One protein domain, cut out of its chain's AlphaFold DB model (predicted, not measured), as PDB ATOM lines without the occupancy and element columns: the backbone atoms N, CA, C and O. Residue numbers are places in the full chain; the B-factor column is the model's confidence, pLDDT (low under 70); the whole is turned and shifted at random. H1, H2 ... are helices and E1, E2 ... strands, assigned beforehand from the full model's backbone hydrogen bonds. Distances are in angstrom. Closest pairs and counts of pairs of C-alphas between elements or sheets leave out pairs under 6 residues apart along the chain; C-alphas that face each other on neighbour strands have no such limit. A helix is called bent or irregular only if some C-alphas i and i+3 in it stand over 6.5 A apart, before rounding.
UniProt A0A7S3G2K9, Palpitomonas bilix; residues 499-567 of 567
ATOM      1  N   SER A 499     151.496 119.822 164.901       66.81
ATOM      2  CA  SER A 499     151.781 120.317 163.549       66.81
ATOM      3  C   SER A 499     153.181 119.918 163.061       66.81
ATOM      4  O   SER A 499     154.140 119.895 163.834       66.81
ATOM      5  N   ILE A 500     153.307 119.604 161.769       75.06
ATOM      6  CA  ILE A 500     154.584 119.294 161.110       75.06
ATOM      7  C   ILE A 500     155.132 120.575 160.481       75.06
ATOM      8  O   ILE A 500     154.432 121.240 159.727       75.06
ATOM      9  N   ARG A 501     156.399 120.909 160.734       77.62
ATOM     10  CA  ARG A 501     157.079 122.013 160.040       77.62
ATOM     11  C   ARG A 501     157.947 121.475 158.916       77.62
ATOM     12  O   ARG A 501     158.758 120.579 159.151       77.62
ATOM     13  N   ILE A 502     157.804 122.041 157.722       79.06
ATOM     14  CA  ILE A 502     158.612 121.689 156.551       79.06
ATOM     15  C   ILE A 502     159.332 122.941 156.061       79.06
ATOM     16  O   ILE A 502     158.705 123.970 155.840       79.06
ATOM     17  N   GLY A 503     160.651 122.839 155.900       83.12
ATOM     18  CA  GLY A 503     161.490 123.898 155.347       83.12
ATOM     19  C   GLY A 503     161.995 123.533 153.955       83.12
ATOM     20  O   GLY A 503     162.735 122.560 153.804       83.12
ATOM     21  N   TYR A 504     161.634 124.334 152.957       81.56
ATOM     22  CA  TYR A 504     162.172 124.272 151.604       81.56
ATOM     23  C   TYR A 504     163.252 125.333 151.434       81.56
ATOM     24  O   TYR A 504     163.015 126.507 151.699       81.56
ATOM     25  N   VAL A 505     164.425 124.931 150.954       80.44
ATOM     26  CA  VAL A 505     165.521 125.852 150.622       80.44
ATOM     27  C   VAL A 505     165.844 125.678 149.146       80.44
ATOM     28  O   VAL A 505     166.123 124.560 148.707       80.44
ATOM     29  N   SER A 506     165.786 126.754 148.362       76.62
ATOM     30  CA  SER A 506     166.087 126.687 146.930       76.62
ATOM     31  C   SER A 506     166.577 128.025 146.380       76.62
ATOM     32  O   SER A 506     166.094 129.089 146.757       76.62
ATOM     33  N   SER A 507     167.525 127.977 145.444       74.62
ATOM     34  CA  SER A 507     167.946 129.140 144.654       74.62
ATOM     35  C   SER A 507     166.993 129.479 143.509       74.62
ATOM     36  O   SER A 507     167.186 130.494 142.850       74.62
ATOM     37  N   ASN A 508     165.991 128.632 143.244       74.69
ATOM     38  CA  ASN A 508     165.200 128.675 142.015       74.69
ATOM     39  C   ASN A 508     163.700 128.878 142.284       74.69
ATOM     40  O   ASN A 508     162.887 128.477 141.461       74.69
ATOM     41  N   MET A 509     163.315 129.522 143.394       80.25
ATOM     42  CA  MET A 509     161.908 129.872 143.684       80.25
ATOM     43  C   MET A 509     161.387 131.069 142.858       80.25
ATOM     44  O   MET A 509     160.404 131.696 143.238       80.25
ATOM     45  N   GLY A 510     162.072 131.439 141.771       79.00
ATOM     46  CA  GLY A 510     161.634 132.445 140.793       79.00
ATOM     47  C   GLY A 510     160.819 131.833 139.646       79.00
ATOM     48  O   GLY A 510     160.256 130.746 139.792       79.00
ATOM     49  N   ASP A 511     160.796 132.486 138.488       80.06
ATOM     50  CA  ASP A 511     160.273 131.954 137.230       80.06
ATOM     51  C   ASP A 511     161.229 130.899 136.661       80.06
ATOM     52  O   ASP A 511     162.104 131.156 135.835       80.06
ATOM     53  N   HIS A 512     161.105 129.687 137.191       74.75
ATOM     54  CA  HIS A 512     161.941 128.556 136.835       74.75
ATOM     55  C   HIS A 512     161.092 127.292 136.796       74.75
ATOM     56  O   HIS A 512     160.234 127.110 137.656       74.75
ATOM     57  N   SER A 513     161.380 126.362 135.882       68.19
ATOM     58  CA  SER A 513     160.597 125.134 135.651       68.19
ATOM     59  C   SER A 513     160.290 124.330 136.925       68.19
ATOM     60  O   SER A 513     159.275 123.647 137.015       68.19
ATOM     61  N   LEU A 514     161.155 124.441 137.936       66.75
ATOM     62  CA  LEU A 514     160.937 123.866 139.264       66.75
ATOM     63  C   LEU A 514     159.752 124.503 140.003       66.75
ATOM     64  O   LEU A 514     158.891 123.779 140.492       66.75
ATOM     65  N   SER A 515     159.692 125.835 140.071       71.56
ATOM     66  CA  SER A 515     158.569 126.562 140.669       71.56
ATOM     67  C   SER A 515     157.264 126.219 139.967       71.56
ATOM     68  O   SER A 515     156.265 126.017 140.643       71.56
ATOM     69  N   HIS A 516     157.284 126.065 138.637       73.44
ATOM     70  CA  HIS A 516     156.104 125.672 137.855       73.44
ATOM     71  C   HIS A 516     155.566 124.300 138.285       73.44
ATOM     72  O   HIS A 516     154.363 124.134 138.457       73.44
ATOM     73  N   LEU A 517     156.453 123.322 138.499       72.12
ATOM     74  CA  LEU A 517     156.074 121.966 138.914       72.12
ATOM     75  C   LEU A 517     155.689 121.878 140.397       72.12
ATOM     76  O   LEU A 517     154.843 121.069 140.773       72.12
ATOM     77  N   MET A 518     156.321 122.687 141.250       74.62
ATOM     78  CA  MET A 518     156.204 122.580 142.706       74.62
ATOM     79  C   MET A 518     155.251 123.583 143.345       74.62
ATOM     80  O   MET A 518     154.988 123.464 144.537       74.62
ATOM     81  N   GLN A 519     154.700 124.539 142.598       75.88
ATOM     82  CA  GLN A 519     153.811 125.579 143.124       75.88
ATOM     83  C   GLN A 519     152.695 125.016 144.016       75.88
ATOM     84  O   GLN A 519     152.420 125.540 145.091       75.88
ATOM     85  N   ASN A 520     152.106 123.888 143.616       77.81
ATOM     86  CA  ASN A 520     151.050 123.230 144.379       77.81
ATOM     87  C   ASN A 520     151.547 122.590 145.681       77.81
ATOM     88  O   ASN A 520     150.788 122.517 146.639       77.81
ATOM     89  N   VAL A 521     152.812 122.168 145.756       77.25
ATOM     90  CA  VAL A 521     153.410 121.602 146.978       77.25
ATOM     91  C   VAL A 521     153.429 122.634 148.104       77.25
ATOM     92  O   VAL A 521     153.265 122.270 149.265       77.25
ATOM     93  N   PHE A 522     153.599 123.913 147.765       78.75
ATOM     94  CA  PHE A 522     153.607 124.989 148.750       78.75
ATOM     95  C   PHE A 522     152.205 125.408 149.182       78.75
ATOM     96  O   PHE A 522     152.071 125.902 150.288       78.75
ATOM     97  N   ASN A 523     151.178 125.222 148.344       76.94
ATOM     98  CA  ASN A 523     149.836 125.762 148.599       76.94
ATOM     99  C   ASN A 523     148.823 124.691 149.031       76.94
ATOM    100  O   ASN A 523     147.802 125.029 149.626       76.94
ATOM    101  N   MET A 524     149.059 123.418 148.696       76.88
ATOM    102  CA  MET A 524     148.131 122.308 148.935       76.88
ATOM    103  C   MET A 524     148.471 121.544 150.217       76.88
ATOM    104  O   MET A 524     148.744 120.343 150.197       76.88
ATOM    105  N   HIS A 525     148.419 122.234 151.352       76.12
ATOM    106  CA  HIS A 525     148.564 121.625 152.671       76.12
ATOM    107  C   HIS A 525     147.528 122.166 153.656       76.12
ATOM    108  O   HIS A 525     147.012 123.275 153.512       76.12
ATOM    109  N   ARG A 526     147.213 121.370 154.684       76.25
ATOM    110  CA  ARG A 526     146.357 121.823 155.783       76.25
ATOM    111  C   ARG A 526     147.140 122.824 156.629       76.25
ATOM    112  O   ARG A 526     148.020 122.414 157.384       76.25
ATOM    113  N   ARG A 527     146.821 124.112 156.514       76.44
ATOM    114  CA  ARG A 527     147.477 125.175 157.286       76.44
ATOM    115  C   ARG A 527     147.048 125.147 158.750       76.44
ATOM    116  O   ARG A 527     145.948 124.716 159.104       76.44
ATOM    117  N   VAL A 528     147.926 125.626 159.624       69.19
ATOM    118  CA  VAL A 528     147.614 125.782 161.050       69.19
ATOM    119  C   VAL A 528     146.493 126.820 161.199       69.19
ATOM    120  O   VAL A 528     146.651 127.962 160.778       69.19
ATOM    121  N   GLY A 529     145.360 126.422 161.784       69.81
ATOM    122  CA  GLY A 529     144.200 127.300 162.003       69.81
ATOM    123  C   GLY A 529     143.180 127.365 160.858       69.81
ATOM    124  O   GLY A 529     142.249 128.156 160.949       69.81
ATOM    125  N   SER A 530     143.314 126.555 159.797       66.88
ATOM    126  CA  SER A 530     142.274 126.449 158.763       66.88
ATOM    127  C   SER A 530     141.222 125.391 159.128       66.88
ATOM    128  O   SER A 530     141.574 124.218 159.282       66.88
ATOM    129  N   ASP A 531     139.944 125.777 159.159       59.91
ATOM    130  CA  ASP A 531     138.789 124.875 159.369       59.91
ATOM    131  C   ASP A 531     138.411 124.055 158.118       59.91
ATOM    132  O   ASP A 531     137.407 123.345 158.096       59.91
ATOM    133  N   VAL A 532     139.198 124.156 157.041       58.00
ATOM    134  CA  VAL A 532     138.872 123.542 155.751       58.00
ATOM    135  C   VAL A 532     139.297 122.071 155.739       58.00
ATOM    136  O   VAL A 532     140.479 121.727 155.753       58.00
ATOM    137  N   ASP A 533     138.295 121.199 155.696       51.03
ATOM    138  CA  ASP A 533     138.354 119.760 155.972       51.03
ATOM    139  C   ASP A 533     138.876 118.904 154.790       51.03
ATOM    140  O   ASP A 533     138.417 117.792 154.543       51.03
ATOM    141  N   VAL A 534     139.829 119.420 154.002       56.06
ATOM    142  CA  VAL A 534     140.294 118.749 152.763       56.06
ATOM    143  C   VAL A 534     141.258 117.587 153.055       56.06
ATOM    144  O   VAL A 534     141.448 116.706 152.219       56.06
ATOM    145  N   TRP A 535     141.865 117.541 154.248       56.69
ATOM    146  CA  TRP A 535     142.847 116.517 154.617       56.69
ATOM    147  C   TRP A 535     142.801 116.190 156.122       56.69
ATOM    148  O   TRP A 535     142.974 117.066 156.972       56.69
ATOM    149  N   ARG A 536     142.615 114.909 156.475       60.31
ATOM    150  CA  ARG A 536     142.529 114.425 157.877       60.31
ATOM    151  C   ARG A 536     143.887 114.281 158.591       60.31
ATOM    152  O   ARG A 536     143.943 113.747 159.695       60.31
ATOM    153  N   GLY A 537     144.979 114.716 157.964       64.75
ATOM    154  CA  GLY A 537     146.326 114.682 158.543       64.75
ATOM    155  C   GLY A 537     146.635 115.870 159.466       64.75
ATOM    156  O   GLY A 537     145.828 116.797 159.571       64.75
ATOM    157  N   PRO A 538     147.805 115.855 160.137       68.00
ATOM    158  CA  PRO A 538     148.254 116.966 160.972       68.00
ATOM    159  C   PRO A 538     148.419 118.244 160.142       68.00
ATOM    160  O   PRO A 538     148.756 118.183 158.958       68.00
ATOM    161  N   ALA A 539     148.202 119.404 160.765       75.38
ATOM    162  CA  ALA A 539     148.486 120.681 160.120       75.38
ATOM    163  C   ALA A 539     149.980 120.778 159.774       75.38
ATOM    164  O   ALA A 539     150.832 120.386 160.574       75.38
ATOM    165  N   ILE A 540     150.291 121.296 158.591       79.38
ATOM    166  CA  ILE A 540     151.656 121.519 158.122       79.38
ATOM    167  C   ILE A 540     151.910 123.028 158.116       79.38
ATOM    168  O   ILE A 540     151.039 123.807 157.741       79.38
ATOM    169  N   GLU A 541     153.094 123.440 158.551       80.75
ATOM    170  CA  GLU A 541     153.579 124.813 158.431       80.75
ATOM    171  C   GLU A 541     154.756 124.815 157.449       80.75
ATOM    172  O   GLU A 541     155.780 124.160 157.684       80.75
ATOM    173  N   VAL A 542     154.589 125.509 156.324       83.88
ATOM    174  CA  VAL A 542     155.551 125.529 155.218       83.88
ATOM    175  C   VAL A 542     156.408 126.788 155.286       83.88
ATOM    176  O   VAL A 542     155.919 127.911 155.155       83.88
ATOM    177  N   TYR A 543     157.710 126.580 155.446       86.38
ATOM    178  CA  TYR A 543     158.746 127.602 155.399       86.38
ATOM    179  C   TYR A 543     159.485 127.497 154.070       86.38
ATOM    180  O   TYR A 543     159.931 126.414 153.689       86.38
ATOM    181  N   CYS A 544     159.660 128.616 153.385       86.06
ATOM    182  CA  CYS A 544     160.384 128.702 152.127       86.06
ATOM    183  C   CYS A 544     161.531 129.698 152.278       86.06
ATOM    184  O   CYS A 544     161.311 130.828 152.697       86.06
ATOM    185  N   TYR A 545     162.747 129.262 151.965       86.38
ATOM    186  CA  TYR A 545     163.964 130.063 152.002       86.38
ATOM    187  C   TYR A 545     164.507 130.164 150.581       86.38
ATOM    188  O   TYR A 545     165.046 129.192 150.034       86.38
ATOM    189  N   ALA A 546     164.355 131.335 149.979       84.50
ATOM    190  CA  ALA A 546     164.885 131.603 148.660       84.50
ATOM    191  C   ALA A 546     166.304 132.155 148.746       84.50
ATOM    192  O   ALA A 546     166.560 133.193 149.345       84.50
ATOM    193  N   LEU A 547     167.244 131.483 148.082       80.62
ATOM    194  CA  LEU A 547     168.633 131.954 148.022       80.62
ATOM    195  C   LEU A 547     168.836 133.063 146.978       80.62
ATOM    196  O   LEU A 547     169.905 133.668 146.922       80.62
ATOM    197  N   ASN A 548     167.828 133.318 146.140       76.50
ATOM    198  CA  ASN A 548     167.826 134.357 145.119       76.50
ATOM    199  C   ASN A 548     166.873 135.513 145.486       76.50
ATOM    200  O   ASN A 548     165.807 135.274 146.071       76.50
ATOM    201  N   PRO A 549     167.208 136.762 145.101       81.56
ATOM    202  CA  PRO A 549     166.268 137.872 145.204       81.56
ATOM    203  C   PRO A 549     165.016 137.599 144.359       81.56
ATOM    204  O   PRO A 549     165.067 136.861 143.372       81.56
ATOM    205  N   SER A 550     163.890 138.202 144.749       84.62
ATOM    206  CA  SER A 550     162.645 138.122 143.979       84.62
ATOM    207  C   SER A 550     162.862 138.665 142.564       84.62
ATOM    208  O   SER A 550     163.409 139.753 142.387       84.62
ATOM    209  N   ASP A 551     162.418 137.913 141.561       84.38
ATOM    210  CA  ASP A 551     162.452 138.308 140.149       84.38
ATOM    211  C   ASP A 551     161.172 139.040 139.705       84.38
ATOM    212  O   ASP A 551     161.016 139.383 138.535       84.38
ATOM    213  N   GLY A 552     160.239 139.280 140.636       87.81
ATOM    214  CA  GLY A 552     158.966 139.954 140.379       87.81
ATOM    215  C   GLY A 552     157.942 139.124 139.598       87.81
ATOM    216  O   GLY A 552     156.838 139.622 139.339       87.81
ATOM    217  N   SER A 553     158.268 137.877 139.248       86.25
ATOM    218  CA  SER A 553     157.396 136.998 138.475       86.25
ATOM    219  C   SER A 553     156.116 136.645 139.234       86.25
ATOM    220  O   SER A 553     156.062 136.631 140.468       86.25
ATOM    221  N   ASN A 554     155.057 136.311 138.493       85.69
ATOM    222  CA  ASN A 554     153.830 135.795 139.103       85.69
ATOM    223  C   ASN A 554     154.077 134.461 139.827       85.69
ATOM    224  O   ASN A 554     153.432 134.189 140.838       85.69
ATOM    225  N   TYR A 555     155.046 133.665 139.364       82.69
ATOM    226  CA  TYR A 555     155.440 132.417 140.016       82.69
ATOM    227  C   TYR A 555     156.043 132.667 141.388       82.69
ATOM    228  O   TYR A 555     155.551 132.108 142.366       82.69
ATOM    229  N   ARG A 556     157.024 133.572 141.481       87.69
ATOM    230  CA  ARG A 556     157.610 133.974 142.760       87.69
ATOM    231  C   ARG A 556     156.537 134.430 143.741       87.69
ATOM    232  O   ARG A 556     156.468 133.907 144.848       87.69
ATOM    233  N   LYS A 557     155.644 135.322 143.304       89.69
ATOM    234  CA  LYS A 557     154.515 135.799 144.120       89.69
ATOM    235  C   LYS A 557     153.596 134.667 144.572       89.69
ATOM    236  O   LYS A 557     153.087 134.701 145.687       89.69
ATOM    237  N   THR A 558     153.367 133.666 143.721       87.50
ATOM    238  CA  THR A 558     152.480 132.558 144.084       87.50
ATOM    239  C   THR A 558     153.128 131.588 145.062       87.50
ATOM    240  O   THR A 558     152.443 131.107 145.960       87.50
ATOM    241  N   VAL A 559     154.432 131.331 144.931       86.62
ATOM    242  CA  VAL A 559     155.193 130.571 145.932       86.62
ATOM    243  C   VAL A 559     155.224 131.337 147.260       86.62
ATOM    244  O   VAL A 559     154.938 130.752 148.298       86.62
ATOM    245  N   GLU A 560     155.484 132.649 147.235       89.25
ATOM    246  CA  GLU A 560     155.462 133.523 148.420       89.25
ATOM    247  C   GLU A 560     154.107 133.496 149.141       89.25
ATOM    248  O   GLU A 560     154.067 133.335 150.357       89.25
ATOM    249  N   ALA A 561     152.999 133.593 148.399       88.44
ATOM    250  CA  ALA A 561     151.646 133.471 148.952       88.44
ATOM    251  C   ALA A 561     151.308 132.035 149.404       88.44
ATOM    252  O   ALA A 561     150.437 131.801 150.246       88.44
ATOM    253  N   GLY A 562     151.985 131.063 148.805       85.94
ATOM    254  CA  GLY A 562     151.843 129.647 149.061       85.94
ATOM    255  C   GLY A 562     152.378 129.189 150.395       85.94
ATOM    256  O   GLY A 562     151.696 128.499 151.143       85.94
ATOM    257  N   CYS A 563     153.589 129.615 150.716       87.00
ATOM    258  CA  CYS A 563     154.224 129.253 151.969       87.00
ATOM    259  C   CYS A 563     153.552 129.988 153.149       87.00
ATOM    260  O   CYS A 563     152.937 131.043 152.996       87.00
ATOM    261  N   ASP A 564     153.645 129.431 154.358       85.06
ATOM    262  CA  ASP A 564     153.205 130.124 155.578       85.06
ATOM    263  C   ASP A 564     154.232 131.176 156.006       85.06
ATOM    264  O   ASP A 564     153.888 132.223 156.558       85.06
ATOM    265  N   ARG A 565     155.511 130.905 155.726       85.62
ATOM    266  CA  ARG A 565     156.618 131.842 155.903       85.62
ATOM    267  C   ARG A 565     157.541 131.781 154.695       85.62
ATOM    268  O   ARG A 565     157.954 130.697 154.288       85.62
ATOM    269  N   PHE A 566     157.897 132.942 154.165       86.44
ATOM    270  CA  PHE A 566     158.816 133.070 153.043       86.44
ATOM    271  C   PHE A 566     159.961 134.017 153.424       86.44
ATOM    272  O   PHE A 566     159.699 135.089 153.975       86.44
ATOM    273  N   PHE A 567     161.201 133.603 153.162       84.12
ATOM    274  CA  PHE A 567     162.437 134.306 153.515       84.12
ATOM    275  C   PHE A 567     163.335 134.508 152.303       84.12
ATOM    276  O   PHE A 567     163.477 133.547 151.506       84.12
TER     277      PHE A 567
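This is residues 499 to 567 of the 567 residues of a protein of Palpitomonas bilix (UniProt A0A7S3G2K9). Two long parallel strands, E1 and E2, lie side by side as a ribbon, and two helices, H1 and H2, run side by side over one face of it. A long loop, residues 524 to 539, makes one end of the rod-shaped outline, and residues 565 to 566, near the chain's end, pair briefly with E2. The printed part has 69 residues with two named strands and two named helices, in the order E1, H1, E2, H2, and the sheet order is E1, E2, parallel. The class is mixed, helices and strands, with 34 of the 69 residues in named elements, under half. The whole is compact, with a radius of gyration of the C-alphas of 12.2 A and spans of 35 by 17 by 15 A.

Strands E1, residues 500 to 506, and E2, residues 540 to 546, are parallel neighbours at 17 degrees between their directions. The C-alphas of Gly 503 and Tyr 543, which face each other, are 4.6 A apart. N 504 and O 543 are within hydrogen-bond range at 2.8 A, and so are N 541 and O 500 at 2.8 A. Residues 543 to 544 of E2 also pair with residues 565 to 566, parallel. With helix H1, residues 513 to 523, the two strands form a strand-helix-strand unit, two parallel neighbour strands with a helix between them along the chain, and its crossover is right-handed. The closest C-alphas of H1 and E2, those of Phe 522 and Val 542, are 6.8 A apart. Helix H2, residues 554 to 562, touches H1, the closest C-alphas being those of Asn 523 and Gly 562 at 4.4 A. H1 and H2 run the same way at a shallow tilt of 27 degrees. The closest C-alphas of E2 and H2, those of Cys 544 and Glu 560, are 7.8 A apart. E1 and H2 are apart. Every O i to N i+4 pair is within hydrogen-bond range in H2, and 4 of 7 are in H1.

E1 runs 19.7 A from C-alpha 500 at (154.584, 119.294, 161.110) to C-alpha 506, and E2 runs 19.1 A. H1 measures 16.8 A and is irregular, with C-alphas 517 and 520 lying 7.5 A apart. H2 measures 11.9 A and ends at C-alpha 562 at (151.843, 129.647, 149.061).

The two C-alphas farthest apart, those of Arg 536 and Asp 551, are 35.8 A from each other. The printed part has no cut and ends at Phe 567, the chain's last residue. The link from H1 to E2, 16 residues, is long, while those from E1 to H1 and from E2 to H2 are short. The mean pLDDT of the printed part is 77.4, and it is under 70 at residue 499, residues 513 to 514 and residues 528 to 538.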